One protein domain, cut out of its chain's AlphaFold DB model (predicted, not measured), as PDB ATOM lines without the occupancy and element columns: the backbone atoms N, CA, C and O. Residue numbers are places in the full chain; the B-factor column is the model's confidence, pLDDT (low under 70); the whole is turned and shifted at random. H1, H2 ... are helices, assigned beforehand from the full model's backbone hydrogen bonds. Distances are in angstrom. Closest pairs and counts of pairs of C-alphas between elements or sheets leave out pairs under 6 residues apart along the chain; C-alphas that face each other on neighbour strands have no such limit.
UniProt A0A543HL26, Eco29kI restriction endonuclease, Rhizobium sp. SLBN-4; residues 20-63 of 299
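This is residues 20 to 63 of the 299 residues of the protein "Eco29kI restriction endonuclease" of Rhizobium sp. SLBN-4 (UniProt A0A543HL26). Two helices make an open U, unequal in its arms: H1 leads to a five-residue link at one end, and the longer H2 runs back with a gap between them. The printed part has 44 residues with two named helices, H1 then H2, and no named strand; the class is all helix. It is loose, with a radius of gyration of the C-alphas of 13.3 A, and spans 42 by 21 by 7 A.

Begin at H1, residues 20 to 32, and pass over the tight link to H2, residues 38 to 62. The two are apart, with no C-alpha of the one within 8 A of the other. In H1 and H2 every O i to N i+4 pair is within hydrogen-bond range.

Find C-alpha 20 at (216.686, 186.906, 148.372); from there H1 runs 18.4 A to C-alpha 32. Find C-alpha 38 at (209.615, 170.358, 136.061); H2 runs 36.7 A to C-alpha 62 at (203.777, 197.776, 159.729).

The two C-alphas farthest apart, those of Gln 34 and Asp 63, are 42.4 A apart. The printed part has no cut. Look at residues 31 to 34 for pLDDT under 70; the mean of the printed part is 78.9.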
ATOM      1  N   ILE A  20     217.441 186.933 149.637       91.31
ATOM      2  CA  ILE A  20     216.686 186.906 148.372       91.31
ATOM      3  C   ILE A  20     217.612 187.179 147.178       91.31
ATOM      4  O   ILE A  20     217.509 186.507 146.149       91.31
ATOM      5  N   GLU A  21     218.544 188.124 147.302       91.19
ATOM      6  CA  GLU A  21     219.552 188.414 146.276       91.19
ATOM      7  C   GLU A  21     220.474 187.208 146.025       91.19
ATOM      8  O   GLU A  21     220.762 186.882 144.869       91.19
ATOM      9  N   GLN A  22     220.872 186.486 147.080       91.69
ATOM     10  CA  GLN A  22     221.627 185.232 146.954       91.69
ATOM     11  C   GLN A  22     220.812 184.139 146.251       91.69
ATOM     12  O   GLN A  22     221.328 183.466 145.356       91.69
ATOM     13  N   LEU A  23     219.532 183.985 146.605       88.94
ATOM     14  CA  LEU A  23     218.636 183.026 145.957       88.94
ATOM     15  C   LEU A  23     218.456 183.342 144.463       88.94
ATOM     16  O   LEU A  23     218.500 182.437 143.630       88.94
ATOM     17  N   LEU A  24     218.309 184.622 144.110       86.94
ATOM     18  CA  LEU A  24     218.246 185.097 142.725       86.94
ATOM     19  C   LEU A  24     219.523 184.763 141.943       86.94
ATOM     20  O   LEU A  24     219.436 184.336 140.789       86.94
ATOM     21  N   ALA A  25     220.698 184.949 142.548       87.69
ATOM     22  CA  ALA A  25     221.975 184.605 141.928       87.69
ATOM     23  C   ALA A  25     222.092 183.091 141.677       87.69
ATOM     24  O   ALA A  25     222.345 182.678 140.545       87.69
ATOM     25  N   ALA A  26     221.793 182.266 142.686       85.81
ATOM     26  CA  ALA A  26     221.808 180.807 142.565       85.81
ATOM     27  C   ALA A  26     220.800 180.293 141.518       85.81
ATOM     28  O   ALA A  26     221.097 179.381 140.739       85.81
ATOM     29  N   ALA A  27     219.609 180.901 141.451       84.19
ATOM     30  CA  ALA A  27     218.602 180.564 140.450       84.19
ATOM     31  C   ALA A  27     219.080 180.886 139.027       84.19
ATOM     32  O   ALA A  27     218.881 180.064 138.133       84.19
ATOM     33  N   LYS A  28     219.744 182.033 138.814       82.00
ATOM     34  CA  LYS A  28     220.343 182.405 137.518       82.00
ATOM     35  C   LYS A  28     221.450 181.441 137.105       82.00
ATOM     36  O   LYS A  28     221.434 180.970 135.972       82.00
ATOM     37  N   GLU A  29     222.366 181.097 138.008       79.81
ATOM     38  CA  GLU A  29     223.424 180.114 137.732       79.81
ATOM     39  C   GLU A  29     222.843 178.748 137.348       79.81
ATOM     40  O   GLU A  29     223.269 178.139 136.368       79.81
ATOM     41  N   THR A  30     221.799 178.302 138.053       76.56
ATOM     42  CA  THR A  30     221.102 177.043 137.749       76.56
ATOM     43  C   THR A  30     220.383 177.104 136.397       76.56
ATOM     44  O   THR A  30     220.415 176.135 135.637       76.56
ATOM     45  N   HIS A  31     219.775 178.248 136.063       67.12
ATOM     46  CA  HIS A  31     219.133 178.484 134.767       67.12
ATOM     47  C   HIS A  31     220.124 178.500 133.596       67.12
ATOM     48  O   HIS A  31     219.764 178.074 132.500       67.12
ATOM     49  N   HIS A  32     221.350 178.979 133.821       61.34
ATOM     50  CA  HIS A  32     222.439 178.975 132.840       61.34
ATOM     51  C   HIS A  32     223.247 177.653 132.822       61.34
ATOM     52  O   HIS A  32     224.101 177.483 131.955       61.34
ATOM     53  N   GLY A  33     222.972 176.725 133.749       63.28
ATOM     54  CA  GLY A  33     223.560 175.381 133.853       63.28
ATOM     55  C   GLY A  33     222.658 174.270 133.285       63.28
ATOM     56  O   GLY A  33     222.144 174.386 132.179       63.28
ATOM     57  N   GLN A  34     222.447 173.172 134.030       66.75
ATOM     58  CA  GLN A  34     221.574 172.055 133.600       66.75
ATOM     59  C   GLN A  34     220.061 172.378 133.638       66.75
ATOM     60  O   GLN A  34     219.252 171.565 133.191       66.75
ATOM     61  N   GLY A  35     219.668 173.557 134.137       74.44
ATOM     62  CA  GLY A  35     218.272 173.977 134.265       74.44
ATOM     63  C   GLY A  35     217.507 173.273 135.394       74.44
ATOM     64  O   GLY A  35     217.976 172.325 136.018       74.44
ATOM     65  N   PHE A  36     216.289 173.749 135.670       78.19
ATOM     66  CA  PHE A  36     215.380 173.115 136.630       78.19
ATOM     67  C   PHE A  36     214.540 172.023 135.964       78.19
ATOM     68  O   PHE A  36     213.884 172.287 134.949       78.19
ATOM     69  N   THR A  37     214.453 170.846 136.594       83.62
ATOM     70  CA  THR A  37     213.427 169.843 136.261       83.62
ATOM     71  C   THR A  37     212.026 170.391 136.556       83.62
ATOM     72  O   THR A  37     211.859 171.255 137.422       83.62
ATOM     73  N   HIS A  38     210.995 169.896 135.859       77.25
ATOM     74  CA  HIS A  38     209.615 170.358 136.061       77.25
ATOM     75  C   HIS A  38     209.131 170.232 137.528       77.25
ATOM     76  O   HIS A  38     208.610 171.217 138.057       77.25
ATOM     77  N   PRO A  39     209.358 169.107 138.245       78.31
ATOM     78  CA  PRO A  39     208.960 168.988 139.652       78.31
ATOM     79  C   PRO A  39     209.698 169.965 140.577       78.31
ATOM     80  O   PRO A  39     209.074 170.588 141.432       78.31
ATOM     81  N   ALA A  40     211.012 170.140 140.387       80.62
ATOM     82  CA  ALA A  40     211.809 171.058 141.197       80.62
ATOM     83  C   ALA A  40     211.386 172.518 140.980       80.62
ATOM     84  O   ALA A  40     211.286 173.280 141.939       80.62
ATOM     85  N   ARG A  41     211.079 172.885 139.728       83.25
ATOM     86  CA  ARG A  41     210.554 174.209 139.380       83.25
ATOM     87  C   ARG A  41     209.221 174.473 140.074       83.25
ATOM     88  O   ARG A  41     209.099 175.485 140.748       83.25
ATOM     89  N   SER A  42     208.268 173.545 139.972       73.94
ATOM     90  CA  SER A  42     206.953 173.670 140.617       73.94
ATOM     91  C   SER A  42     207.064 173.828 142.142       73.94
ATOM     92  O   SER A  42     206.481 174.745 142.718       73.94
ATOM     93  N   ALA A  43     207.888 173.000 142.795       79.31
ATOM     94  CA  ALA A  43     208.106 173.075 144.240       79.31
ATOM     95  C   ALA A  43     208.758 174.400 144.678       79.31
ATOM     96  O   ALA A  43     208.355 174.985 145.687       79.31
ATOM     97  N   LEU A  44     209.744 174.893 143.919       83.44
ATOM     98  CA  LEU A  44     210.382 176.184 144.176       83.44
ATOM     99  C   LEU A  44     209.394 177.341 143.983       83.44
ATOM    100  O   LEU A  44     209.302 178.208 144.849       83.44
ATOM    101  N   THR A  45     208.616 177.330 142.897       79.62
ATOM    102  CA  THR A  45     207.573 178.329 142.638       79.62
ATOM    103  C   THR A  45     206.550 178.371 143.772       79.62
ATOM    104  O   THR A  45     206.254 179.455 144.264       79.62
ATOM    105  N   SER A  46     206.074 177.217 144.252       74.31
ATOM    106  CA  SER A  46     205.146 177.153 145.391       74.31
ATOM    107  C   SER A  46     205.732 177.803 146.647       74.31
ATOM    108  O   SER A  46     205.070 178.619 147.280       74.31
ATOM    109  N   LYS A  47     206.993 177.498 146.988       84.06
ATOM    110  CA  LYS A  47     207.665 178.095 148.153       84.06
ATOM    111  C   LYS A  47     207.827 179.610 148.029       84.06
ATOM    112  O   LYS A  47     207.646 180.314 149.015       84.06
ATOM    113  N   ILE A  48     208.164 180.112 146.838       84.94
ATOM    114  CA  ILE A  48     208.294 181.556 146.587       84.94
ATOM    115  C   ILE A  48     206.944 182.254 146.760       84.94
ATOM    116  O   ILE A  48     206.879 183.299 147.401       84.94
ATOM    117  N   VAL A  49     205.868 181.658 146.243       75.81
ATOM    118  CA  VAL A  49     204.506 182.179 146.415       75.81
ATOM    119  C   VAL A  49     204.121 182.233 147.897       75.81
ATOM    120  O   VAL A  49     203.564 183.228 148.349       75.81
ATOM    121  N   ASP A  50     204.466 181.220 148.693       75.44
ATOM    122  CA  ASP A  50     204.225 181.257 150.143       75.44
ATOM    123  C   ASP A  50     205.068 182.331 150.855       75.44
ATOM    124  O   ASP A  50     204.577 183.000 151.764       75.44
ATOM    125  N   MET A  51     206.312 182.559 150.419       82.94
ATOM    126  CA  MET A  51     207.142 183.659 150.928       82.94
ATOM    127  C   MET A  51     206.558 185.034 150.603       82.94
ATOM    128  O   MET A  51     206.568 185.905 151.469       82.94
ATOM    129  N   GLN A  52     206.026 185.234 149.393       77.25
ATOM    130  CA  GLN A  52     205.353 186.481 149.017       77.25
ATOM    131  C   GLN A  52     204.180 186.782 149.956       77.25
ATOM    132  O   GLN A  52     204.104 187.891 150.473       77.25
ATOM    133  N   LYS A  53     203.352 185.779 150.282       73.62
ATOM    134  CA  LYS A  53     202.245 185.935 151.246       73.62
ATOM    135  C   LYS A  53     202.734 186.371 152.627       73.62
ATOM    136  O   LYS A  53     202.151 187.264 153.237       73.62
ATOM    137  N   MET A  54     203.812 185.761 153.128       79.25
ATOM    138  CA  MET A  54     204.391 186.138 154.425       79.25
ATOM    139  C   MET A  54     204.951 187.566 154.403       79.25
ATOM    140  O   MET A  54     204.767 188.313 155.362       79.25
ATOM    141  N   LEU A  55     205.607 187.967 153.312       81.75
ATOM    142  CA  LEU A  55     206.119 189.328 153.139       81.75
ATOM    143  C   LEU A  55     204.987 190.358 153.065       81.75
ATOM    144  O   LEU A  55     205.070 191.399 153.710       81.75
ATOM    145  N   GLU A  56     203.913 190.059 152.338       75.31
ATOM    146  CA  GLU A  56     202.708 190.890 152.312       75.31
ATOM    147  C   GLU A  56     202.095 191.035 153.706       75.31
ATOM    148  O   GLU A  56     201.702 192.136 154.083       75.31
ATOM    149  N   GLN A  57     202.060 189.965 154.506       75.94
ATOM    150  CA  GLN A  57     201.598 190.041 155.891       75.94
ATOM    151  C   GLN A  57     202.476 190.973 156.736       75.94
ATOM    152  O   GLN A  57     201.944 191.790 157.479       75.94
ATOM    153  N   VAL A  58     203.805 190.924 156.587       80.31
ATOM    154  CA  VAL A  58     204.706 191.869 157.276       80.31
ATOM    155  C   VAL A  58     204.400 193.311 156.876       80.31
ATOM    156  O   VAL A  58     204.362 194.176 157.745       80.31
ATOM    157  N   VAL A  59     204.148 193.575 155.588       74.38
ATOM    158  CA  VAL A  59     203.748 194.909 155.105       74.38
ATOM    159  C   VAL A  59     202.434 195.364 155.753       74.38
ATOM    160  O   VAL A  59     202.329 196.527 156.133       74.38
ATOM    161  N   ARG A  60     201.467 194.460 155.951       70.44
ATOM    162  CA  ARG A  60     200.200 194.771 156.640       70.44
ATOM    163  C   ARG A  60     200.391 195.132 158.111       70.44
ATOM    164  O   ARG A  60     199.734 196.044 158.587       70.44
ATOM    165  N   GLU A  61     201.284 194.446 158.820       77.50
ATOM    166  CA  GLU A  61     201.522 194.677 160.257       77.50
ATOM    167  C   GLU A  61     202.272 195.990 160.549       77.50
ATOM    168  O   GLU A  61     202.215 196.511 161.662       77.50
ATOM    169  N   ILE A  62     203.016 196.524 159.571       78.69
ATOM    170  CA  ILE A  62     203.777 197.776 159.729       78.69
ATOM    171  C   ILE A  62     203.025 199.016 159.237       78.69
ATOM    172  O   ILE A  62     203.464 200.131 159.537       78.69
ATOM    173  N   ASP A  63     201.940 198.848 158.475       73.31
ATOM    174  CA  ASP A  63     201.102 199.956 158.024       73.31
ATOM    175  C   ASP A  63     200.145 200.371 159.158       73.31
ATOM    176  O   ASP A  63     199.325 199.567 159.600       73.31
TER     177      ASP A  63